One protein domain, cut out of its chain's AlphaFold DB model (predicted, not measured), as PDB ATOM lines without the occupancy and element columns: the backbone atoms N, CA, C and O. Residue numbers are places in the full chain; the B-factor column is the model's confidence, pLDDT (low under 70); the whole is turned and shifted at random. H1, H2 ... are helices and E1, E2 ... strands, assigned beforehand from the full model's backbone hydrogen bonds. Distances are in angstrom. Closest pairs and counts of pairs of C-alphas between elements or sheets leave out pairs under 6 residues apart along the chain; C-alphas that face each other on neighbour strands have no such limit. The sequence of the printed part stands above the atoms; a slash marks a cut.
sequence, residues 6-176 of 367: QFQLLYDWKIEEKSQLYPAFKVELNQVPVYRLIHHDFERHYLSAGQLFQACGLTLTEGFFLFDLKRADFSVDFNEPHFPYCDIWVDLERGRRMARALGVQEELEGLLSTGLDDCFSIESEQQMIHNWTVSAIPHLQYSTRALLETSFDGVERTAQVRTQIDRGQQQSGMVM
ATOM      1  N   GLN A   6      -9.961 -46.757  22.935       96.12
ATOM      2  CA  GLN A   6      -8.830 -46.542  23.833       96.12
ATOM      3  C   GLN A   6      -9.050 -45.256  24.622       96.12
ATOM      4  O   GLN A   6      -9.581 -44.280  24.092       96.12
ATOM      5  N   PHE A   7      -8.619 -45.229  25.881       95.94
ATOM      6  CA  PHE A   7      -8.570 -43.991  26.652       95.94
ATOM      7  C   PHE A   7      -7.243 -43.273  26.388       95.94
ATOM      8  O   PHE A   7      -6.194 -43.909  26.294       95.94
ATOM      9  N   GLN A   8      -7.290 -41.955  26.232       95.12
ATOM     10  CA  GLN A   8      -6.131 -41.106  25.974       95.12
ATOM     11  C   GLN A   8      -6.225 -39.826  26.802       95.12
ATOM     12  O   GLN A   8      -7.316 -39.343  27.116       95.12
ATOM     13  N   LEU A   9      -5.069 -39.250  27.118       93.19
ATOM     14  CA  LEU A   9      -4.966 -37.950  27.769       93.19
ATOM     15  C   LEU A   9      -4.226 -36.994  26.840       93.19
ATOM     16  O   LEU A   9      -3.056 -37.207  26.530       93.19
ATOM     17  N   LEU A  10      -4.895 -35.935  26.395       92.06
ATOM     18  CA  LEU A  10      -4.241 -34.886  25.627       92.06
ATOM     19  C   LEU A  10      -3.521 -33.957  26.612       92.06
ATOM     20  O   LEU A  10      -4.123 -33.503  27.588       92.06
ATOM     21  N   TYR A  11      -2.230 -33.716  26.382       86.44
ATOM     22  CA  TYR A  11      -1.336 -33.070  27.347       86.44
ATOM     23  C   TYR A  11      -0.274 -32.210  26.666       86.44
ATOM     24  O   TYR A  11       0.355 -32.658  25.708       86.44
ATOM     25  N   ASP A  12      -0.030 -30.998  27.175       81.88
ATOM     26  CA  ASP A  12       1.069 -30.154  26.693       81.88
ATOM     27  C   ASP A  12       2.316 -30.399  27.553       81.88
ATOM     28  O   ASP A  12       2.384 -29.994  28.714       81.88
ATOM     29  N   TRP A  13       3.309 -31.068  26.971       73.50
ATOM     30  CA  TRP A  13       4.612 -31.357  27.583       73.50
ATOM     31  C   TRP A  13       5.530 -30.143  27.791       73.50
ATOM     32  O   TRP A  13       6.536 -30.272  28.484       73.50
ATOM     33  N   LYS A  14       5.238 -28.979  27.197       67.19
ATOM     34  CA  LYS A  14       6.134 -27.808  27.242       67.19
ATOM     35  C   LYS A  14       5.915 -26.926  28.459       67.19
ATOM     36  O   LYS A  14       6.705 -26.015  28.693       67.19
ATOM     37  N   ILE A  15       4.843 -27.163  29.202       65.19
ATOM     38  CA  ILE A  15       4.461 -26.334  30.334       65.19
ATOM     39  C   ILE A  15       4.897 -27.054  31.606       65.19
ATOM     40  O   ILE A  15       4.287 -28.037  32.025       65.19
ATOM     41  N   GLU A  16       5.975 -26.552  32.210       55.03
ATOM     42  CA  GLU A  16       6.546 -27.082  33.456       55.03
ATOM     43  C   GLU A  16       5.602 -26.891  34.662       55.03
ATOM     44  O   GLU A  16       5.674 -27.640  35.635       55.03
ATOM     45  N   GLU A  17       4.657 -25.946  34.584       54.41
ATOM     46  CA  GLU A  17       3.695 -25.645  35.648       54.41
ATOM     47  C   GLU A  17       2.249 -25.967  35.227       54.41
ATOM     48  O   GLU A  17       1.635 -25.255  34.442       54.41
ATOM     49  N   LYS A  18       1.673 -27.032  35.806       61.41
ATOM     50  CA  LYS A  18       0.233 -27.373  35.738       61.41
ATOM     51  C   LYS A  18      -0.376 -27.423  34.325       61.41
ATOM     52  O   LYS A  18      -1.453 -26.883  34.091       61.41
ATOM     53  N   SER A  19       0.252 -28.147  33.403       69.31
ATOM     54  CA  SER A  19      -0.425 -28.537  32.162       69.31
ATOM     55  C   SER A  19      -1.692 -29.344  32.496       69.31
ATOM     56  O   SER A  19      -1.633 -30.294  33.289       69.31
ATOM     57  N   GLN A  20      -2.836 -28.882  31.989       83.94
ATOM     58  CA  GLN A  20      -4.151 -29.484  32.208       83.94
ATOM     59  C   GLN A  20      -4.304 -30.708  31.309       83.94
ATOM     60  O   GLN A  20      -3.943 -30.677  30.131       83.94
ATOM     61  N   LEU A  21      -4.837 -31.792  31.868       89.12
ATOM     62  CA  LEU A  21      -5.097 -33.011  31.114       89.12
ATOM     63  C   LEU A  21      -6.492 -32.996  30.503       89.12
ATOM     64  O   LEU A  21      -7.489 -32.813  31.197       89.12
ATOM     65  N   TYR A  22      -6.557 -33.290  29.208       93.31
ATOM     66  CA  TYR A  22      -7.813 -33.380  28.479       93.31
ATOM     67  C   TYR A  22      -8.141 -34.838  28.146       93.31
ATOM     68  O   TYR A  22      -7.534 -35.411  27.240       93.31
ATOM     69  N   PRO A  23      -9.072 -35.475  28.877       95.25
ATOM     70  CA  PRO A  23      -9.413 -36.866  28.658       95.25
ATOM     71  C   PRO A  23     -10.220 -37.038  27.375       95.25
ATOM     72  O   PRO A  23     -11.177 -36.303  27.112       95.25
ATOM     73  N   ALA A  24      -9.850 -38.048  26.596       97.12
ATOM     74  CA  ALA A  24     -10.502 -38.387  25.346       97.12
ATOM     75  C   ALA A  24     -10.620 -39.905  25.174       97.12
ATOM     76  O   ALA A  24      -9.753 -40.671  25.597       97.12
ATOM     77  N   PHE A  25     -11.679 -40.338  24.498       97.31
ATOM     78  CA  PHE A  25     -11.705 -41.646  23.857       97.31
ATOM     79  C   PHE A  25     -11.094 -41.544  22.466       97.31
ATOM     80  O   PHE A  25     -11.215 -40.519  21.799       97.31
ATOM     81  N   LYS A  26     -10.453 -42.617  22.024       96.44
ATOM     82  CA  LYS A  26      -9.784 -42.725  20.732       96.44
ATOM     83  C   LYS A  26     -10.229 -43.999  20.024       96.44
ATOM     84  O   LYS A  26     -10.365 -45.039  20.662       96.44
ATOM     85  N   VAL A  27     -10.372 -43.913  18.706       96.56
ATOM     86  CA  VAL A  27     -10.440 -45.055  17.784       96.56
ATOM     87  C   VAL A  27      -9.416 -44.856  16.667       96.56
ATOM     88  O   VAL A  27      -9.224 -43.738  16.202       96.56
ATOM     89  N   GLU A  28      -8.765 -45.931  16.225       95.00
ATOM     90  CA  GLU A  28      -7.883 -45.928  15.049       95.00
ATOM     91  C   GLU A  28      -8.677 -46.277  13.785       95.00
ATOM     92  O   GLU A  28      -8.945 -47.450  13.522       95.00
ATOM     93  N   LEU A  29      -9.050 -45.270  12.990       93.75
ATOM     94  CA  LEU A  29      -9.740 -45.450  11.711       93.75
ATOM     95  C   LEU A  29      -8.737 -45.251  10.574       93.75
ATOM     96  O   LEU A  29      -8.166 -44.176  10.437       93.75
ATOM     97  N   ASN A  30      -8.512 -46.278   9.752       90.06
ATOM     98  CA  ASN A  30      -7.558 -46.221   8.635       90.06
ATOM     99  C   ASN A  30      -6.152 -45.718   9.041       90.06
ATOM    100  O   ASN A  30      -5.519 -44.987   8.287       90.06
ATOM    101  N   GLN A  31      -5.659 -46.141  10.215       88.12
ATOM    102  CA  GLN A  31      -4.367 -45.725  10.803       88.12
ATOM    103  C   GLN A  31      -4.305 -44.248  11.232       88.12
ATOM    104  O   GLN A  31      -3.216 -43.709  11.436       88.12
ATOM    105  N   VAL A  32      -5.460 -43.588  11.344       91.62
ATOM    106  CA  VAL A  32      -5.584 -42.219  11.836       91.62
ATOM    107  C   VAL A  32      -6.379 -42.235  13.148       91.62
ATOM    108  O   VAL A  32      -7.498 -42.762  13.187       91.62
ATOM    109  N   PRO A  33      -5.840 -41.645  14.228       94.75
ATOM    110  CA  PRO A  33      -6.518 -41.612  15.510       94.75
ATOM    111  C   PRO A  33      -7.632 -40.558  15.507       94.75
ATOM    112  O   PRO A  33      -7.376 -39.360  15.439       94.75
ATOM    113  N   VAL A  34      -8.882 -40.997  15.635       97.19
ATOM    114  CA  VAL A  34     -10.046 -40.119  15.804       97.19
ATOM    115  C   VAL A  34     -10.396 -40.041  17.285       97.19
ATOM    116  O   VAL A  34     -10.598 -41.063  17.943       97.19
ATOM    117  N   TYR A  35     -10.483 -38.820  17.805       97.50
ATOM    118  CA  TYR A  35     -10.689 -38.530  19.216       97.50
ATOM    119  C   TYR A  35     -12.097 -38.012  19.495       97.50
ATOM    120  O   TYR A  35     -12.647 -37.186  18.768       97.50
ATOM    121  N   ARG A  36     -12.640 -38.446  20.628       97.50
ATOM    122  CA  ARG A  36     -13.819 -37.889  21.279       97.50
ATOM    123  C   ARG A  36     -13.409 -37.321  22.628       97.50
ATOM    124  O   ARG A  36     -13.066 -38.071  23.535       97.50
ATOM    125  N   LEU A  37     -13.470 -36.007  22.762       96.81
ATOM    126  CA  LEU A  37     -13.172 -35.285  23.989       96.81
ATOM    127  C   LEU A  37     -14.302 -35.478  25.008       96.81
ATOM    128  O   LEU A  37     -15.466 -35.254  24.674       96.81
ATOM    129  N   ILE A  38     -13.951 -35.882  26.231       96.00
ATOM    130  CA  ILE A  38     -14.899 -36.205  27.316       96.00
ATOM    131  C   ILE A  38     -14.643 -35.397  28.598       96.00
ATOM    132  O   ILE A  38     -14.950 -35.831  29.712       96.00
ATOM    133  N   HIS A  39     -14.020 -34.228  28.452       92.88
ATOM    134  CA  HIS A  39     -13.700 -33.358  29.576       92.88
ATOM    135  C   HIS A  39     -14.986 -32.762  30.170       92.88
ATOM    136  O   HIS A  39     -15.775 -32.147  29.454       92.88
ATOM    137  N   HIS A  40     -15.177 -32.924  31.480       90.19
ATOM    138  CA  HIS A  40     -16.389 -32.496  32.193       90.19
ATOM    139  C   HIS A  40     -16.723 -31.002  32.010       90.19
ATOM    140  O   HIS A  40     -17.882 -30.650  31.812       90.19
ATOM    141  N   ASP A  41     -15.714 -30.127  32.027       89.06
ATOM    142  CA  ASP A  41     -15.917 -28.668  31.973       89.06
ATOM    143  C   ASP A  41     -16.496 -28.140  30.654       89.06
ATOM    144  O   ASP A  41     -16.991 -27.018  30.614       89.06
ATOM    145  N   PHE A  42     -16.482 -28.930  29.575       86.25
ATOM    146  CA  PHE A  42     -17.029 -28.485  28.292       86.25
ATOM    147  C   PHE A  42     -18.542 -28.706  28.142       86.25
ATOM    148  O   PHE A  42     -19.070 -28.452  27.058       86.25
ATOM    149  N   GLU A  43     -19.229 -29.185  29.193       81.94
ATOM    150  CA  GLU A  43     -20.676 -29.498  29.285       81.94
ATOM    151  C   GLU A  43     -21.198 -30.559  28.293       81.94
ATOM    152  O   GLU A  43     -22.251 -31.158  28.498       81.94
ATOM    153  N   ARG A  44     -20.458 -30.811  27.214       91.75
ATOM    154  CA  ARG A  44     -20.741 -31.749  26.133       91.75
ATOM    155  C   ARG A  44     -19.438 -32.268  25.539       91.75
ATOM    156  O   ARG A  44     -18.369 -31.682  25.700       91.75
ATOM    157  N   HIS A  45     -19.545 -33.368  24.809       95.94
ATOM    158  CA  HIS A  45     -18.412 -33.992  24.134       95.94
ATOM    159  C   HIS A  45     -18.210 -33.422  22.729       95.94
ATOM    160  O   HIS A  45     -19.165 -33.018  22.060       95.94
ATOM    161  N   TYR A  46     -16.960 -33.462  22.273       97.31
ATOM    162  CA  TYR A  46     -16.562 -33.000  20.945       97.31
ATOM    163  C   TYR A  46     -15.811 -34.095  20.197       97.31
ATOM    164  O   TYR A  46     -15.103 -34.892  20.806       97.31
ATOM    165  N   LEU A  47     -15.957 -34.127  18.878       97.88
ATOM    166  CA  LEU A  47     -15.248 -35.036  17.984       97.88
ATOM    167  C   LEU A  47     -14.165 -34.271  17.220       97.88
ATOM    168  O   LEU A  47     -14.425 -33.172  16.728       97.88
ATOM    169  N   SER A  48     -12.986 -34.870  17.068       97.31
ATOM    170  CA  SER A  48     -11.912 -34.364  16.207       97.31
ATOM    171  C   SER A  48     -12.270 -34.596  14.729       97.31
ATOM    172  O   SER A  48     -11.894 -35.609  14.125       97.31
ATOM    173  N   ALA A  49     -13.055 -33.692  14.141       97.00
ATOM    174  CA  ALA A  49     -13.487 -33.781  12.747       97.00
ATOM    175  C   ALA A  49     -12.305 -33.704  11.777       97.00
ATOM    176  O   ALA A  49     -12.347 -34.323  10.719       97.00
ATOM    177  N   GLY A  50     -11.231 -33.009  12.156       94.81
ATOM    178  CA  GLY A  50     -10.040 -32.931  11.326       94.81
ATOM    179  C   GLY A  50      -9.389 -34.292  11.105       94.81
ATOM    180  O   GLY A  50      -9.139 -34.694   9.970       94.81
ATOM    181  N   GLN A  51      -9.218 -35.053  12.187       95.12
ATOM    182  CA  GLN A  51      -8.748 -36.439  12.106       95.12
ATOM    183  C   GLN A  51      -9.740 -37.355  11.375       95.12
ATOM    184  O   GLN A  51      -9.324 -38.244  10.638       95.12
ATOM    185  N   LEU A  52     -11.051 -37.127  11.523       96.44
ATOM    186  CA  LEU A  52     -12.069 -37.870  10.772       96.44
ATOM    187  C   LEU A  52     -11.932 -37.656   9.255       96.44
ATOM    188  O   LEU A  52     -12.010 -38.618   8.491       96.44
ATOM    189  N   PHE A  53     -11.714 -36.414   8.814       94.50
ATOM    190  CA  PHE A  53     -11.491 -36.089   7.403       94.50
ATOM    191  C   PHE A  53     -10.233 -36.780   6.881       94.50
ATOM    192  O   PHE A  53     -10.298 -37.487   5.874       94.50
ATOM    193  N   GLN A  54      -9.133 -36.677   7.627       90.88
ATOM    194  CA  GLN A  54      -7.871 -37.326   7.292       90.88
ATOM    195  C   GLN A  54      -8.014 -38.854   7.185       90.88
ATOM    196  O   GLN A  54      -7.536 -39.446   6.217       90.88
ATOM    197  N   ALA A  55      -8.732 -39.490   8.117       91.38
ATOM    198  CA  ALA A  55      -9.025 -40.927   8.091       91.38
ATOM    199  C   ALA A  55      -9.814 -41.356   6.839       91.38
ATOM    200  O   ALA A  55      -9.706 -42.498   6.388       91.38
ATOM    201  N   CYS A  56     -10.592 -40.439   6.259       90.19
ATOM    202  CA  CYS A  56     -11.349 -40.641   5.023       90.19
ATOM    203  C   CYS A  56     -10.588 -40.175   3.765       90.19
ATOM    204  O   CYS A  56     -11.155 -40.163   2.674       90.19
ATOM    205  N   GLY A  57      -9.314 -39.789   3.898       83.69
ATOM    206  CA  GLY A  57      -8.481 -39.315   2.791       83.69
ATOM    207  C   GLY A  57      -8.785 -37.888   2.322       83.69
ATOM    208  O   GLY A  57      -8.347 -37.509   1.234       83.69
ATOM    209  N   LEU A  58      -9.518 -37.111   3.121       84.19
ATOM    210  CA  LEU A  58      -9.834 -35.708   2.863       84.19
ATOM    211  C   LEU A  58      -8.855 -34.784   3.592       84.19
ATOM    212  O   LEU A  58      -8.393 -35.092   4.690       84.19
ATOM    213  N   THR A  59      -8.579 -33.629   2.993       83.94
ATOM    214  CA  THR A  59      -7.916 -32.511   3.672       83.94
ATOM    215  C   THR A  59      -8.886 -31.758   4.579       83.94
ATOM    216  O   THR A  59     -10.104 -31.808   4.374       83.94
ATOM    217  N   LEU A  60      -8.370 -30.998   5.551       87.75
ATOM    218  CA  LEU A  60      -9.214 -30.141   6.401       87.75
ATOM    219  C   LEU A  60     -10.082 -29.191   5.572       87.75
ATOM    220  O   LEU A  60     -11.279 -29.045   5.813       87.75
ATOM    221  N   THR A  61      -9.482 -28.588   4.550       83.25
ATOM    222  CA  THR A  61     -10.156 -27.678   3.626       83.25
ATOM    223  C   THR A  61     -11.233 -28.377   2.794       83.25
ATOM    224  O   THR A  61     -12.330 -27.840   2.655       83.25
ATOM    225  N   GLU A  62     -10.961 -29.576   2.264       81.38
ATOM    226  CA  GLU A  62     -11.979 -30.382   1.572       81.38
ATOM    227  C   GLU A  62     -13.160 -30.677   2.510       81.38
ATOM    228  O   GLU A  62     -14.312 -30.543   2.099       81.38
ATOM    229  N   GLY A  63     -12.881 -30.993   3.780       88.19
ATOM    230  CA  GLY A  63     -13.891 -31.182   4.819       88.19
ATOM    231  C   GLY A  63     -14.722 -29.928   5.107       88.19
ATOM    232  O   GLY A  63     -15.949 -30.017   5.164       88.19
ATOM    233  N   PHE A  64     -14.092 -28.753   5.226       88.31
ATOM    234  CA  PHE A  64     -14.809 -27.486   5.420       88.31
ATOM    235  C   PHE A  64     -15.826 -27.224   4.310       88.31
ATOM    236  O   PHE A  64     -16.989 -26.952   4.606       88.31
ATOM    237  N   PHE A  65     -15.416 -27.375   3.047       84.69
ATOM    238  CA  PHE A  65     -16.302 -27.160   1.902       84.69
ATOM    239  C   PHE A  65     -17.366 -28.246   1.751       84.69
ATOM    240  O   PHE A  65     -18.499 -27.941   1.385       84.69
ATOM    241  N   LEU A  66     -17.024 -29.510   2.016       87.00
ATOM    242  CA  LEU A  66     -17.969 -30.620   1.902       87.00
ATOM    243  C   LEU A  66     -19.135 -30.480   2.890       87.00
ATOM    244  O   LEU A  66     -20.266 -30.834   2.561       87.00
ATOM    245  N   PHE A  67     -18.858 -29.959   4.086       90.19
ATOM    246  CA  PHE A  67     -19.834 -29.824   5.167       90.19
ATOM    247  C   PHE A  67     -20.333 -28.394   5.402       90.19
ATOM    248  O   PHE A  67     -21.082 -28.190   6.356       90.19
ATOM    249  N   ASP A  68     -19.946 -27.437   4.550       87.00
ATOM    250  CA  ASP A  68     -20.285 -26.006   4.662       87.00
ATOM    251  C   ASP A  68     -20.083 -25.468   6.091       87.00
ATOM    252  O   ASP A  68     -20.976 -24.884   6.710       87.00
ATOM    253  N   LEU A  69     -18.915 -25.759   6.671       90.19
ATOM    254  CA  LEU A  69     -18.642 -25.416   8.063       90.19
ATOM    255  C   LEU A  69     -18.426 -23.918   8.224       90.19
ATOM    256  O   LEU A  69     -17.622 -23.313   7.519       90.19
ATOM    257  N   LYS A  70     -19.110 -23.333   9.204       88.75
ATOM    258  CA  LYS A  70     -18.941 -21.937   9.619       88.75
ATOM    259  C   LYS A  70     -18.149 -21.872  10.915       88.75
ATOM    260  O   LYS A  70     -18.114 -22.832  11.676       88.75
ATOM    261  N   ARG A  71     -17.589 -20.703  11.234       85.19
ATOM    262  CA  ARG A  71     -16.841 -20.487  12.485       85.19
ATOM    263  C   ARG A  71     -17.626 -20.865  13.749       85.19
ATOM    264  O   ARG A  71     -17.048 -21.331  14.717       85.19
ATOM    265  N   ALA A  72     -18.947 -20.701  13.741       89.12
ATOM    266  CA  ALA A  72     -19.794 -21.074  14.875       89.12
ATOM    267  C   ALA A  72     -19.983 -22.597  15.044       89.12
ATOM    268  O   ALA A  72     -20.499 -23.035  16.069       89.12
ATOM    269  N   ASP A  73     -19.599 -23.397  14.047       91.50
ATOM    270  CA  ASP A  73     -19.859 -24.836  14.009       91.50
ATOM    271  C   ASP A  73     -18.745 -25.681  14.638       91.50
ATOM    272  O   ASP A  73     -18.933 -26.886  14.831       91.50
ATOM    273  N   PHE A  74     -17.583 -25.084  14.918       94.25
ATOM    274  CA  PHE A  74     -16.419 -25.792  15.439       94.25
ATOM    275  C   PHE A  74     -15.565 -24.924  16.368       94.25
ATOM    276  O   PHE A  74     -15.569 -23.697  16.299       94.25
ATOM    277  N   SER A  75     -14.779 -25.597  17.203       93.88
ATOM    278  CA  SER A  75     -13.721 -25.013  18.026       93.88
ATOM    279  C   SER A  75     -12.364 -25.517  17.545       93.88
ATOM    280  O   SER A  75     -12.247 -26.661  17.121       93.88
ATOM    281  N   VAL A  76     -11.329 -24.680  17.625       91.25
ATOM    282  CA  VAL A  76      -9.961 -25.067  17.227       91.25
ATOM    283  C   VAL A  76      -9.129 -25.522  18.431       91.25
ATOM    284  O   VAL A  76      -8.436 -26.538  18.403       91.25
ATOM    285  N   ASP A  77      -9.219 -24.752  19.506       89.50
ATOM    286  CA  ASP A  77      -8.511 -24.939  20.774       89.50
ATOM    287  C   ASP A  77      -9.384 -24.518  21.967       89.50
ATOM    288  O   ASP A  77      -8.879 -24.300  23.060       89.50
ATOM    289  N   PHE A  78     -10.700 -24.387  21.761       89.81
ATOM    290  CA  PHE A  78     -11.671 -23.947  22.775       89.81
ATOM    291  C   PHE A  78     -11.361 -22.574  23.399       89.81
ATOM    292  O   PHE A  78     -11.918 -22.240  24.440       89.81
ATOM    293  N   ASN A  79     -10.531 -21.754  22.737       85.19
ATOM    294  CA  ASN A  79      -9.953 -20.522  23.283       85.19
ATOM    295  C   ASN A  79      -9.064 -20.748  24.518       85.19
ATOM    296  O   ASN A  79      -8.786 -19.800  25.252       85.19
ATOM    297  N   GLU A  80      -8.589 -21.975  24.725       84.06
ATOM    298  CA  GLU A  80      -7.628 -22.315  25.763       84.06
ATOM    299  C   GLU A  80      -6.203 -22.116  25.217       84.06
ATOM    300  O   GLU A  80      -5.781 -22.839  24.306       84.06
ATOM    301  N   PRO A  81      -5.412 -21.160  25.751       75.12
ATOM    302  CA  PRO A  81      -4.093 -20.807  25.206       75.12
ATOM    303  C   PRO A  81      -3.111 -21.980  25.114       75.12
ATOM    304  O   PRO A  81      -2.187 -21.971  24.298       75.12
ATOM    305  N   HIS A  82      -3.321 -22.982  25.964       80.38
ATOM    306  CA  HIS A  82      -2.462 -24.142  26.151       80.38
ATOM    307  C   HIS A  82      -3.174 -25.454  25.818       80.38
ATOM    308  O   HIS A  82      -2.827 -26.507  26.350       80.38
ATOM    309  N   PHE A  83      -4.184 -25.407  24.943       87.81
ATOM    310  CA  PHE A  83      -4.825 -26.628  24.485       87.81
ATOM    311  C   PHE A  83      -3.821 -27.501  23.706       87.81
ATOM    312  O   PHE A  83      -3.279 -27.060  22.688       87.81
ATOM    313  N   PRO A  84      -3.574 -28.751  24.131       86.69
ATOM    314  CA  PRO A  84      -2.471 -29.561  23.609       86.69
ATOM    315  C   PRO A  84      -2.727 -30.178  22.233       86.69
ATOM    316  O   PRO A  84      -1.826 -30.781  21.641       86.69
ATOM    317  N   TYR A  85      -3.959 -30.081  21.727       90.81
ATOM    318  CA  TYR A  85      -4.380 -30.778  20.518       90.81
ATOM    319  C   TYR A  85      -5.230 -29.891  19.603       90.81
ATOM    320  O   TYR A  85      -6.451 -29.994  19.539       90.81
ATOM    321  N   CYS A  86      -4.578 -28.992  18.876       91.00
ATOM    322  CA  CYS A  86      -5.261 -28.085  17.957       91.00
ATOM    323  C   CYS A  86      -5.856 -28.844  16.756       91.00
ATOM    324  O   CYS A  86      -5.121 -29.354  15.910       91.00
ATOM    325  N   ASP A  87      -7.180 -28.943  16.668       94.81
ATOM    326  CA  ASP A  87      -7.891 -29.652  15.595       94.81
ATOM    327  C   ASP A  87      -9.258 -29.012  15.340       94.81
ATOM    328  O   ASP A  87      -9.628 -28.068  16.025       94.81
ATOM    329  N   ILE A  88     -10.021 -29.508  14.366       95.94
ATOM    330  CA  ILE A  88     -11.398 -29.052  14.148       95.94
ATOM    331  C   ILE A  88     -12.331 -29.858  15.048       95.94
ATOM    332  O   ILE A  88     -12.709 -30.981  14.720       95.94
ATOM    333  N   TRP A  89     -12.690 -29.290  16.196       96.94
ATOM    334  CA  TRP A  89     -13.563 -29.916  17.182       96.94
ATOM    335  C   TRP A  89     -15.020 -29.542  16.934       96.94
ATOM    336  O   TRP A  89     -15.405 -28.384  17.082       96.94
ATOM    337  N   VAL A  90     -15.846 -30.528  16.594       97.19
ATOM    338  CA  VAL A  90     -17.291 -30.349  16.362       97.19
ATOM    339  C   VAL A  90     -18.097 -31.039  17.449       97.19
ATOM    340  O   VAL A  90     -17.627 -31.996  18.064       97.19
ATOM    341  N   ASP A  91     -19.328 -30.589  17.676       95.69
ATOM    342  CA  ASP A  91     -20.252 -31.318  18.543       95.69
ATOM    343  C   ASP A  91     -20.518 -32.745  18.011       95.69
ATOM    344  O   ASP A  91     -20.383 -33.040  16.817       95.69
ATOM    345  N   LEU A  92     -20.896 -33.664  18.904       95.12
ATOM    346  CA  LEU A  92     -21.134 -35.056  18.515       95.12
ATOM    347  C   LEU A  92     -22.303 -35.247  17.552       95.12
ATOM    348  O   LEU A  92     -22.281 -36.188  16.761       95.12
ATOM    349  N   GLU A  93     -23.330 -34.402  17.601       94.56
ATOM    350  CA  GLU A  93     -24.475 -34.526  16.697       94.56
ATOM    351  C   GLU A  93     -24.045 -34.284  15.244       94.56
ATOM    352  O   GLU A  93     -24.383 -35.043  14.329       94.56
ATOM    353  N   ARG A  94     -23.237 -33.252  15.026       95.75
ATOM    354  CA  ARG A  94     -22.597 -32.932  13.757       95.75
ATOM    355  C   ARG A  94     -21.564 -33.984  13.383       95.75
ATOM    356  O   ARG A  94     -21.612 -34.465  12.254       95.75
ATOM    357  N   GLY A  95     -20.722 -34.415  14.320       96.25
ATOM    358  CA  GLY A  95     -19.760 -35.500  14.105       96.25
ATOM    359  C   GLY A  95     -20.421 -36.795  13.611       96.25
ATOM    360  O   GLY A  95     -19.962 -37.399  12.644       96.25
ATOM    361  N   ARG A  96     -21.571 -37.178  14.186       96.19
ATOM    362  CA  ARG A  96     -22.386 -38.321  13.728       96.19
ATOM    363  C   ARG A  96     -22.910 -38.132  12.306       96.19
ATOM    364  O   ARG A  96     -22.870 -39.070  11.511       96.19
ATOM    365  N   ARG A  97     -23.399 -36.933  11.968       96.50
ATOM    366  CA  ARG A  97     -23.857 -36.611  10.603       96.50
ATOM    367  C   ARG A  97     -22.711 -36.678   9.592       96.50
ATOM    368  O   ARG A  97     -22.907 -37.230   8.513       96.50
ATOM    369  N   MET A  98     -21.529 -36.185   9.957       97.00
ATOM    370  CA  MET A  98     -20.321 -36.270   9.131       97.00
ATOM    371  C   MET A  98     -19.893 -37.719   8.908       97.00
ATOM    372  O   MET A  98     -19.737 -38.128   7.764       97.00
ATOM    373  N   ALA A  99     -19.787 -38.523   9.971       96.38
ATOM    374  CA  ALA A  99     -19.425 -39.936   9.864       96.38
ATOM    375  C   ALA A  99     -20.413 -40.725   8.987       96.38
ATOM    376  O   ALA A  99     -19.997 -41.559   8.184       96.38
ATOM    377  N   ARG A 100     -21.716 -40.419   9.078       96.38
ATOM    378  CA  ARG A 100     -22.740 -40.992   8.193       96.38
ATOM    379  C   ARG A 100     -22.534 -40.594   6.734       96.38
ATOM    380  O   ARG A 100     -22.619 -41.452   5.863       96.38
ATOM    381  N   ALA A 101     -22.276 -39.316   6.466       94.12
ATOM    382  CA  ALA A 101     -22.049 -38.819   5.109       94.12
ATOM    383  C   ALA A 101     -20.767 -39.393   4.479       94.12
ATOM    384  O   ALA A 101     -20.738 -39.644   3.279       94.12
ATOM    385  N   LEU A 102     -19.737 -39.636   5.295       93.88
ATOM    386  CA  LEU A 102     -18.469 -40.245   4.882       93.88
ATOM    387  C   LEU A 102     -18.533 -41.779   4.796       93.88
ATOM    388  O   LEU A 102     -17.580 -42.398   4.337       93.88
ATOM    389  N   GLY A 103     -19.642 -42.396   5.222       94.62
ATOM    390  CA  GLY A 103     -19.838 -43.844   5.157       94.62
ATOM    391  C   GLY A 103     -19.039 -44.649   6.186       94.62
ATOM    392  O   GLY A 103     -18.850 -45.835   5.970       94.62
ATOM    393  N   VAL A 104     -18.595 -44.026   7.285       95.50
ATOM    394  CA  VAL A 104     -17.757 -44.649   8.338       95.50
ATOM    395  C   VAL A 104     -18.472 -44.753   9.695       95.50
ATOM    396  O   VAL A 104     -17.852 -44.843  10.758       95.50
ATOM    397  N   GLN A 105     -19.805 -44.645   9.693       94.31
ATOM    398  CA  GLN A 105     -20.609 -44.622  10.920       94.31
ATOM    399  C   GLN A 105     -20.559 -45.962  11.674       94.31
ATOM    400  O   GLN A 105     -20.575 -45.950  12.903       94.31
ATOM    401  N   GLU A 106     -20.520 -47.094  10.967       93.81
ATOM    402  CA  GLU A 106     -20.538 -48.430  11.580       93.81
ATOM    403  C   GLU A 106     -19.204 -48.757  12.264       93.81
ATOM    404  O   GLU A 106     -19.167 -49.330  13.350       93.81
ATOM    405  N   GLU A 107     -18.089 -48.360  11.659       94.69
ATOM    406  CA  GLU A 107     -16.745 -48.527  12.209       94.69
ATOM    407  C   GLU A 107     -16.552 -47.678  13.469       94.69
ATOM    408  O   GLU A 107     -15.939 -48.127  14.440       94.69
ATOM    409  N   LEU A 108     -17.119 -46.466  13.466       95.50
ATOM    410  CA  LEU A 108     -17.068 -45.515  14.577       95.50
ATOM    411  C   LEU A 108     -18.231 -45.656  15.568       95.50
ATOM    412  O   LEU A 108     -18.360 -44.814  16.459       95.50
ATOM    413  N   GLU A 109     -19.070 -46.689  15.453       93.56
ATOM    414  CA  GLU A 109     -20.272 -46.855  16.282       93.56
ATOM    415  C   GLU A 109     -19.950 -46.795  17.782       93.56
ATOM    416  O   GLU A 109     -20.620 -46.080  18.529       93.56
ATOM    417  N   GLY A 110     -18.868 -47.455  18.212       92.75
ATOM    418  CA  GLY A 110     -18.401 -47.417  19.601       92.75
ATOM    419  C   GLY A 110     -18.048 -46.002  20.068       92.75
ATOM    420  O   GLY A 110     -18.500 -45.568  21.126       92.75
ATOM    421  N   LEU A 111     -17.307 -45.241  19.253       96.12
ATOM    422  CA  LEU A 111     -16.875 -43.877  19.583       96.12
ATOM    423  C   LEU A 111     -18.037 -42.880  19.566       96.12
ATOM    424  O   LEU A 111     -18.071 -41.949  20.369       96.12
ATOM    425  N   LEU A 112     -18.992 -43.062  18.655       95.44
ATOM    426  CA  LEU A 112     -20.117 -42.152  18.423       95.44
ATOM    427  C   LEU A 112     -21.386 -42.541  19.190       95.44
ATOM    428  O   LEU A 112     -22.380 -41.808  19.126       95.44
ATOM    429  N   SER A 113     -21.351 -43.649  19.931       92.81
ATOM    430  CA  SER A 113     -22.475 -44.155  20.714       92.81
ATOM    431  C   SER A 113     -23.043 -43.087  21.647       92.81
ATOM    432  O   SER A 113     -22.304 -42.320  22.277       92.81
ATOM    433  N   THR A 114     -24.371 -43.050  21.746       91.19
ATOM    434  CA  THR A 114     -25.098 -42.202  22.698       91.19
ATOM    435  C   THR A 114     -24.904 -42.668  24.138       91.19
ATOM    436  O   THR A 114     -25.024 -41.868  25.055       91.19
ATOM    437  N   GLY A 115     -24.541 -43.939  24.362       89.75
ATOM    438  CA  GLY A 115     -24.237 -44.455  25.704       89.75
ATOM    439  C   GLY A 115     -23.009 -43.801  26.348       89.75
ATOM    440  O   GLY A 115     -22.861 -43.813  27.567       89.75
ATOM    441  N   LEU A 116     -22.148 -43.187  25.534       93.06
ATOM    442  CA  LEU A 116     -20.991 -42.428  25.996       93.06
ATOM    443  C   LEU A 116     -21.310 -40.951  26.269       93.06
ATOM    444  O   LEU A 116     -20.424 -40.247  26.745       93.06
ATOM    445  N   ASP A 117     -22.506 -40.442  25.944       92.25
ATOM    446  CA  ASP A 117     -22.813 -38.997  26.007       92.25
ATOM    447  C   ASP A 117     -22.743 -38.445  27.438       92.25
ATOM    448  O   ASP A 117     -22.346 -37.301  27.619       92.25
ATOM    449  N   ASP A 118     -22.985 -39.295  28.440       91.69
ATOM    450  CA  ASP A 118     -22.908 -38.937  29.862       91.69
ATOM    451  C   ASP A 118     -21.578 -39.342  30.538       91.69
ATOM    452  O   ASP A 118     -21.421 -39.229  31.761       91.69
ATOM    453  N   CYS A 119     -20.619 -39.880  29.775       94.56
ATOM    454  CA  CYS A 119     -19.349 -40.395  30.295       94.56
ATOM    455  C   CYS A 119     -18.263 -39.318  30.308       94.56
ATOM    456  O   CYS A 119     -17.601 -39.094  29.306       94.56
ATOM    457  N   PHE A 120     -18.012 -38.730  31.470       94.81
ATOM    458  CA  PHE A 120     -17.069 -37.638  31.658       94.81
ATOM    459  C   PHE A 120     -15.837 -38.068  32.444       94.81
ATOM    460  O   PHE A 120     -15.838 -39.019  33.239       94.81
ATOM    461  N   SER A 121     -14.759 -37.324  32.246       94.94
ATOM    462  CA  SER A 121     -13.579 -37.387  33.096       94.94
ATOM    463  C   SER A 121     -13.060 -35.988  33.385       94.94
ATOM    464  O   SER A 121     -13.206 -35.081  32.565       94.94
ATOM    465  N   ILE A 122     -12.500 -35.812  34.575       93.25
ATOM    466  CA  ILE A 122     -11.951 -34.536  35.022       93.25
ATOM    467  C   ILE A 122     -10.711 -34.767  35.868       93.25
ATOM    468  O   ILE A 122     -10.653 -35.681  36.696       93.25
ATOM    469  N   GLU A 123      -9.723 -33.915  35.654       89.50
ATOM    470  CA  GLU A 123      -8.548 -33.853  36.496       89.50
ATOM    471  C   GLU A 123      -8.832 -33.047  37.771       89.50
ATOM    472  O   GLU A 123      -9.332 -31.926  37.725       89.50
ATOM    473  N   SER A 124      -8.460 -33.607  38.921       87.44
ATOM    474  CA  SER A 124      -8.487 -32.923  40.211       87.44
ATOM    475  C   SER A 124      -7.182 -33.198  40.953       87.44
ATOM    476  O   SER A 124      -6.949 -34.307  41.433       87.44
ATOM    477  N   GLU A 125      -6.342 -32.171  41.081       82.38
ATOM    478  CA  GLU A 125      -5.019 -32.232  41.720       82.38
ATOM    479  C   GLU A 125      -4.065 -33.243  41.049       82.38
ATOM    480  O   GLU A 125      -3.396 -32.912  40.074       82.38
ATOM    481  N   GLN A 126      -3.985 -34.467  41.576       83.94
ATOM    482  CA  GLN A 126      -3.161 -35.578  41.067       83.94
ATOM    483  C   GLN A 126      -4.006 -36.828  40.782       83.94
ATOM    484  O   GLN A 126      -3.496 -37.950  40.695       83.94
ATOM    485  N   GLN A 127      -5.320 -36.651  40.694       89.69
ATOM    486  CA  GLN A 127      -6.276 -37.717  40.458       89.69
ATOM    487  C   GLN A 127      -7.074 -37.423  39.198       89.69
ATOM    488  O   GLN A 127      -7.443 -36.281  38.928       89.69
ATOM    489  N   MET A 128      -7.376 -38.478  38.452       92.00
ATOM    490  CA  MET A 128      -8.400 -38.447  37.423       92.00
ATOM    491  C   MET A 128      -9.675 -39.017  38.030       92.00
ATOM    492  O   MET A 128      -9.668 -40.058  38.694       92.00
ATOM    493  N   ILE A 129     -10.771 -38.298  37.840       94.19
ATOM    494  CA  ILE A 129     -12.087 -38.683  38.318       94.19
ATOM    495  C   ILE A 129     -12.923 -39.043  37.099       94.19
ATOM    496  O   ILE A 129     -13.097 -38.230  36.195       94.19
ATOM    497  N   HIS A 130     -13.466 -40.252  37.104       94.31
ATOM    498  CA  HIS A 130     -14.300 -40.799  36.044       94.31
ATOM    499  C   HIS A 130     -15.683 -41.136  36.596       94.31
ATOM    500  O   HIS A 130     -15.822 -41.536  37.753       94.31
ATOM    501  N   ASN A 131     -16.708 -41.044  35.759       95.19
ATOM    502  CA  ASN A 131     -18.043 -41.584  36.045       95.19
ATOM    503  C   ASN A 131     -18.352 -42.821  35.170       95.19
ATOM    504  O   ASN A 131     -19.505 -43.164  34.901       95.19
ATOM    505  N   TRP A 132     -17.298 -43.499  34.715       95.31
ATOM    506  CA  TRP A 132     -17.360 -44.696  33.886       95.31
ATOM    507  C   TRP A 132     -16.249 -45.687  34.256       95.31
ATOM    508  O   TRP A 132     -15.232 -45.308  34.845       95.31
ATOM    509  N   THR A 133     -16.463 -46.958  33.920       94.69
ATOM    510  CA  THR A 133     -15.523 -48.067  34.111       94.69
ATOM    511  C   THR A 133     -15.404 -48.948  32.884       94.69
ATOM    512  O   THR A 133     -16.326 -49.034  32.081       94.69
ATOM    513  N   VAL A 134     -14.280 -49.645  32.761       94.12
ATOM    514  CA  VAL A 134     -14.048 -50.651  31.718       94.12
ATOM    515  C   VAL A 134     -13.990 -52.030  32.360       94.12
ATOM    516  O   VAL A 134     -13.131 -52.282  33.203       94.12
ATOM    517  N   SER A 135     -14.877 -52.933  31.941       91.31
ATOM    518  CA  SER A 135     -14.964 -54.304  32.466       91.31
ATOM    519  C   SER A 135     -13.752 -55.172  32.107       91.31
ATOM    520  O   SER A 135     -13.444 -56.125  32.821       91.31
ATOM    521  N   ALA A 136     -13.015 -54.811  31.051       91.69
ATOM    522  CA  ALA A 136     -11.764 -55.466  30.673       91.69
ATOM    523  C   ALA A 136     -10.625 -55.260  31.696       91.69
ATOM    524  O   ALA A 136      -9.661 -56.024  31.684       91.69
ATOM    525  N   ILE A 137     -10.723 -54.262  32.587       91.38
ATOM    526  CA  ILE A 137      -9.704 -53.975  33.605       91.38
ATOM    527  C   ILE A 137     -10.200 -54.469  34.974       91.38
ATOM    528  O   ILE A 137     -11.185 -53.942  35.496       91.38
ATOM    529  N   PRO A 138      -9.511 -55.430  35.616       89.88
ATOM    530  CA  PRO A 138      -9.876 -55.887  36.953       89.88
ATOM    531  C   PRO A 138      -9.843 -54.749  37.981       89.88
ATOM    532  O   PRO A 138      -8.893 -53.968  38.012       89.88
ATOM    533  N   HIS A 139     -10.818 -54.703  38.897       85.56
ATOM    534  CA  HIS A 139     -10.934 -53.627  39.898       85.56
ATOM    535  C   HIS A 139      -9.654 -53.378  40.714       85.56
ATOM    536  O   HIS A 139      -9.329 -52.233  41.009       85.56
ATOM    537  N   LEU A 140      -8.901 -54.431  41.053       87.31
ATOM    538  CA  LEU A 140      -7.655 -54.320  41.827       87.31
ATOM    539  C   LEU A 140      -6.488 -53.706  41.034       87.31
ATOM    540  O   LEU A 140      -5.509 -53.275  41.634       87.31
ATOM    541  N   GLN A 141      -6.574 -53.691  39.702       88.88
ATOM    542  CA  GLN A 141      -5.559 -53.147  38.792       88.88
ATOM    543  C   GLN A 141      -6.010 -51.822  38.156       88.88
ATOM    544  O   GLN A 141      -5.294 -51.242  37.335       88.88
ATOM    545  N   TYR A 142      -7.199 -51.338  38.530       90.75
ATOM    546  CA  TYR A 142      -7.822 -50.175  37.921       90.75
ATOM    547  C   TYR A 142      -7.025 -48.904  38.235       90.75
ATOM    548  O   TYR A 142      -6.951 -48.446  39.374       90.75
ATOM    549  N   SER A 143      -6.395 -48.341  37.209       91.38
ATOM    550  CA  SER A 143      -5.513 -47.177  37.307       91.38
ATOM    551  C   SER A 143      -5.524 -46.395  35.994       91.38
ATOM    552  O   SER A 143      -5.884 -46.942  34.953       91.38
ATOM    553  N   THR A 144      -5.089 -45.130  36.020       90.81
ATOM    554  CA  THR A 144      -4.983 -44.303  34.804       90.81
ATOM    555  C   THR A 144      -4.070 -44.969  33.783       90.81
ATOM    556  O   THR A 144      -4.411 -45.046  32.611       90.81
ATOM    557  N   ARG A 145      -2.953 -45.547  34.238       90.44
ATOM    558  CA  ARG A 145      -2.039 -46.307  33.384       90.44
ATOM    559  C   ARG A 145      -2.726 -47.499  32.716       90.44
ATOM    560  O   ARG A 145      -2.620 -47.653  31.507       90.44
ATOM    561  N   ALA A 146      -3.460 -48.308  33.485       91.25
ATOM    562  CA  ALA A 146      -4.196 -49.442  32.926       91.25
ATOM    563  C   ALA A 146      -5.235 -48.986  31.889       91.25
ATOM    564  O   ALA A 146      -5.401 -49.646  30.866       91.25
ATOM    565  N   LEU A 147      -5.896 -47.844  32.115       93.31
ATOM    566  CA  LEU A 147      -6.839 -47.264  31.155       93.31
ATOM    567  C   LEU A 147      -6.164 -46.822  29.856       93.31
ATOM    568  O   LEU A 147      -6.712 -47.057  28.785       93.31
ATOM    569  N   LEU A 148      -4.983 -46.210  29.944       92.25
ATOM    570  CA  LEU A 148      -4.226 -45.765  28.774       92.25
ATOM    571  C   LEU A 148      -3.665 -46.930  27.938       92.25
ATOM    572  O   LEU A 148      -3.520 -46.804  26.724       92.25
ATOM    573  N   GLU A 149      -3.339 -48.056  28.579       91.00
ATOM    574  CA  GLU A 149      -2.731 -49.230  27.933       91.00
ATOM    575  C   GLU A 149      -3.767 -50.240  27.395       91.00
ATOM    576  O   GLU A 149      -3.442 -51.057  26.531       91.00
ATOM    577  N   THR A 150      -5.016 -50.198  27.875       92.81
ATOM    578  CA  THR A 150      -6.048 -51.198  27.545       92.81
ATOM    579  C   THR A 150      -6.980 -50.708  26.438       92.81
ATOM    580  O   THR A 150      -7.538 -49.617  26.517       92.81
ATOM    581  N   SER A 151      -7.207 -51.551  25.426       94.12
ATOM    582  CA  SER A 151      -8.279 -51.350  24.437       94.12
ATOM    583  C   SER A 151      -9.556 -52.060  24.890       94.12
ATOM    584  O   SER A 151      -9.480 -53.129  25.497       94.12
ATOM    585  N   PHE A 152     -10.721 -51.482  24.611       94.56
ATOM    586  CA  PHE A 152     -12.010 -51.979  25.094       94.56
ATOM    587  C   PHE A 152     -13.146 -51.695  24.110       94.56
ATOM    588  O   PHE A 152     -13.093 -50.737  23.349       94.56
ATOM    589  N   ASP A 153     -14.206 -52.500  24.148       91.38
ATOM    590  CA  ASP A 153     -15.343 -52.348  23.226       91.38
ATOM    591  C   ASP A 153     -16.383 -51.331  23.720       91.38
ATOM    592  O   ASP A 153     -17.167 -50.789  22.943       91.38
ATOM    593  N   GLY A 154     -16.398 -51.049  25.023       90.12
ATOM    594  CA  GLY A 154     -17.357 -50.144  25.638       90.12
ATOM    595  C   GLY A 154     -17.031 -49.839  27.094       90.12
ATOM    596  O   GLY A 154     -16.098 -50.398  27.675       90.12
ATOM    597  N   VAL A 155     -17.818 -48.937  27.674       93.19
ATOM    598  CA  VAL A 155     -17.699 -48.529  29.077       93.19
ATOM    599  C   VAL A 155     -19.026 -48.717  29.799       93.19
ATOM    600  O   VAL A 155     -20.100 -48.632  29.205       93.19
ATOM    601  N   GLU A 156     -18.943 -48.930  31.102       92.50
ATOM    602  CA  GLU A 156     -20.080 -49.034  32.005       92.50
ATOM    603  C   GLU A 156     -20.170 -47.778  32.867       92.50
ATOM    604  O   GLU A 156     -19.173 -47.282  33.389       92.50
ATOM    605  N   ARG A 157     -21.380 -47.250  33.035       92.94
ATOM    606  CA  ARG A 157     -21.646 -46.094  33.893       92.94
ATOM    607  C   ARG A 157     -21.463 -46.456  35.364       92.94
ATOM    608  O   ARG A 157     -21.977 -47.469  35.826       92.94
ATOM    609  N   THR A 158     -20.807 -45.582  36.121       90.12
ATOM    610  CA  THR A 158     -20.624 -45.742  37.570       90.12
ATOM    611  C   THR A 158     -20.755 -44.404  38.293       90.12
ATOM    612  O   THR A 158     -20.714 -43.343  37.674       90.12
ATOM    613  N   ALA A 159     -20.939 -44.439  39.615       84.75
ATOM    614  CA  ALA A 159     -21.140 -43.236  40.419       84.75
ATOM    615  C   ALA A 159     -19.899 -42.328  40.416       84.75
ATOM    616  O   ALA A 159     -20.008 -41.142  40.122       84.75
ATOM    617  N   GLN A 160     -18.723 -42.879  40.731       90.19
ATOM    618  CA  GLN A 160     -17.440 -42.183  40.646       90.19
ATOM    619  C   GLN A 160     -16.297 -43.184  40.844       90.19
ATOM    620  O   GLN A 160     -16.321 -43.965  41.795       90.19
ATOM    621  N   VAL A 161     -15.269 -43.127  40.001       92.12
ATOM    622  CA  VAL A 161     -14.012 -43.864  40.170       92.12
ATOM    623  C   VAL A 161     -12.859 -42.880  40.108       92.12
ATOM    624  O   VAL A 161     -12.856 -41.966  39.287       92.12
ATOM    625  N   ARG A 162     -11.897 -43.046  41.015       93.38
ATOM    626  CA  ARG A 162     -10.725 -42.180  41.120       93.38
ATOM    627  C   ARG A 162      -9.478 -42.990  40.839       93.38
ATOM    628  O   ARG A 162      -9.274 -44.031  41.458       93.38
ATOM    629  N   THR A 163      -8.641 -42.493  39.946       91.62
ATOM    630  CA  THR A 163      -7.348 -43.092  39.628       91.62
ATOM    631  C   THR A 163      -6.243 -42.066  39.831       91.62
ATOM    632  O   THR A 163      -6.444 -40.867  39.657       91.62
ATOM    633  N   GLN A 164      -5.061 -42.521  40.241       87.81
ATOM    634  CA  GLN A 164      -3.902 -41.639  40.378       87.81
ATOM    635  C   GLN A 164      -3.270 -41.362  39.015       87.81
ATOM    636  O   GLN A 164      -3.257 -42.235  38.141       87.81
ATOM    637  N   ILE A 165      -2.749 -40.151  38.843       83.44
ATOM    638  CA  ILE A 165      -2.023 -39.730  37.646       83.44
ATOM    639  C   ILE A 165      -0.556 -39.571  38.019       83.44
ATOM    640  O   ILE A 165      -0.221 -38.809  38.925       83.44
ATOM    641  N   ASP A 166       0.318 -40.265  37.299       77.69
ATOM    642  CA  ASP A 166       1.755 -40.047  37.400       77.69
ATOM    643  C   ASP A 166       2.206 -39.177  36.224       77.69
ATOM    644  O   ASP A 166       2.193 -39.610  35.073       77.69
ATOM    645  N   ARG A 167       2.564 -37.926  36.532       72.19
ATOM    646  CA  ARG A 167       3.036 -36.927  35.560       72.19
ATOM    647  C   ARG A 167       4.555 -36.970  35.348       72.19
ATOM    648  O   ARG A 167       5.065 -36.245  34.500       72.19
ATOM    649  N   GLY A 168       5.289 -37.761  36.137       62.31
ATOM    650  CA  GLY A 168       6.755 -37.771  36.145       62.31
ATOM    651  C   GLY A 168       7.388 -38.538  34.981       62.31
ATOM    652  O   GLY A 168       8.587 -38.401  34.739       62.31
ATOM    653  N   GLN A 169       6.605 -39.337  34.254       62.97
ATOM    654  CA  GLN A 169       7.054 -40.087  33.084       62.97
ATOM    655  C   GLN A 169       6.060 -39.915  31.939       62.97
ATOM    656  O   GLN A 169       4.852 -39.960  32.150       62.97
ATOM    657  N   GLN A 170       6.568 -39.744  30.716       67.00
ATOM    658  CA  GLN A 170       5.747 -39.766  29.509       67.00
ATOM    659  C   GLN A 170       5.107 -41.155  29.382       67.00
ATOM    660  O   GLN A 170       5.782 -42.131  29.053       67.00
ATOM    661  N   GLN A 171       3.818 -41.259  29.707       70.25
ATOM    662  CA  GLN A 171       3.085 -42.520  29.649       70.25
ATOM    663  C   GLN A 171       2.599 -42.779  28.223       70.25
ATOM    664  O   GLN A 171       2.200 -41.858  27.506       70.25
ATOM    665  N   SER A 172       2.599 -44.052  27.822       72.50
ATOM    666  CA  SER A 172       1.900 -44.481  26.609       72.50
ATOM    667  C   SER A 172       0.437 -44.048  26.717       72.50
ATOM    668  O   SER A 172      -0.202 -44.341  27.720       72.50
ATOM    669  N   GLY A 173      -0.069 -43.305  25.731       76.38
ATOM    670  CA  GLY A 173      -1.435 -42.770  25.721       76.38
ATOM    671  C   GLY A 173      -1.600 -41.318  26.201       76.38
ATOM    672  O   GLY A 173      -2.708 -40.779  26.150       76.38
ATOM    673  N   MET A 174      -0.513 -40.662  26.620       84.75
ATOM    674  CA  MET A 174      -0.459 -39.201  26.732       84.75
ATOM    675  C   MET A 174      -0.008 -38.599  25.397       84.75
ATOM    676  O   MET A 174       1.073 -38.926  24.905       84.75
ATOM    677  N   VAL A 175      -0.828 -37.731  24.801       86.25
ATOM    678  CA  VAL A 175      -0.639 -37.253  23.423       86.25
ATOM    679  C   VAL A 175      -0.612 -35.729  23.363       86.25
ATOM    680  O   VAL A 175      -1.485 -35.060  23.908       86.25
ATOM    681  N   MET A 176       0.356 -35.179  22.629       85.06
ATOM    682  CA  MET A 176       0.335 -33.793  22.160       85.06
ATOM    683  C   MET A 176       0.328 -33.799  20.636       85.06
ATOM    684  O   MET A 176       1.001 -34.630  20.022       85.06
TER     685      MET A 176
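Overview. This is residues 6 to 176 of the 367 residues of an uncharacterized protein of Rhizopus stolonifer (UniProt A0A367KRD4). Two strongly twisted sheets make two unequal lobes: a larger lobe on the five strands E1 to E5, with H1 beside E3, H3 over E4 and E5, H4 grazing the sheet near E2 and H2 farther out, packed on H1, and a smaller lobe on the three strands E6 to E8. H5 sits between them, packing on E1 and near E8, and residues 174 to 175 come back to pair with residues 9 to 10 of E1. The printed part has 171 residues, with five named helices and eight named strands in the order E1 E2 E3 E4 H1 H2 E5 H3 H4 E6 E7 H5 E8; 79 residues, under half, are in these elements, and the class is mixed. The sheets run E1 E2 E3 E4 E5 and E6 E7 E8, both antiparallel. The whole is compact, with a radius of gyration of the C-alphas of 15.7 A and spans of 47 by 35 by 28 A.

Along the chain. E1, residues 6 to 10, begins at C-alpha 6, (-8.830, -46.542, 23.833). E2, residues 22 to 29, is 20.8 A long; E3, residues 32 to 37, is 15.9 A; E4 is residues 46 to 48. H1 is residues 49 to 55, H2 residues 60 to 66, E5 residues 89 to 91. H3, residues 92 to 101, is 14.0 A long and begins at C-alpha 92, (-21.134, -35.056, 18.515). H4 is residues 109 to 112, E6 residues 121 to 124, and E7, residues 127 to 133, is 15.3 A. H5 is residues 144 to 149. E8, residues 156 to 164, is 19.7 A and ends at C-alpha 164, (-3.902, -41.639, 40.378).

Arrangement. E1 to E4 form a meander, each strand the antiparallel neighbour of the one before. Within hydrogen-bond range are N 8 and O 24 across E1 and E2, at 2.8 A, N 27 and O 34 across E2 and E3, at 3.0 A, N 48 and O 35 across E3 and E4, at 2.9 A, and N 47 and O 90 across the antiparallel neighbours E4 and E5, at 2.8 A. H1 and H3 make two layers with this sheet, helices on one face of it; H3 has a height over the sheet of 9.8 A, while H1, at 1.3 A, stands at the sheet's level. H1 touches H2 about perpendicular, at 80 degrees, the closest C-alphas being those of Gly 50 and Leu 60, 5.7 A. H3 and H4 only just touch, with 3 pairs of C-alphas within 8 A, the closest those of Arg 96 and Leu 112, 6.5 A. H4 only grazes the sheet. H5 grazes it too, the closest C-alphas of H5 and E1 being those of Leu 148 and Phe 7, 5.1 A. H5 is also on the sheet E6 E7 E8, at a height of 8.0 A and over none of its strands. In that sheet E6 and E7 are a hairpin, with N 122 and O 129 within hydrogen-bond range at 3.0 A, and E7 and E8 are antiparallel neighbours, with N 130 and O 161 within hydrogen-bond range at 2.8 A. E8 bends by 93 degrees at residue 159. In H1, H2, H3 and H5 every O i to N i+4 pair is within hydrogen-bond range; H4 is too short for such a pair.

Size, cuts and confidence. The C-alphas farthest apart, of Phe 65 and Leu 140, are 49.1 A apart. The printed part has no cut. The links E1 to E2 and H2 to E5 are long. The mean pLDDT of the printed part is 89.4; residues 14 to 19 and 168 to 170 are under 70.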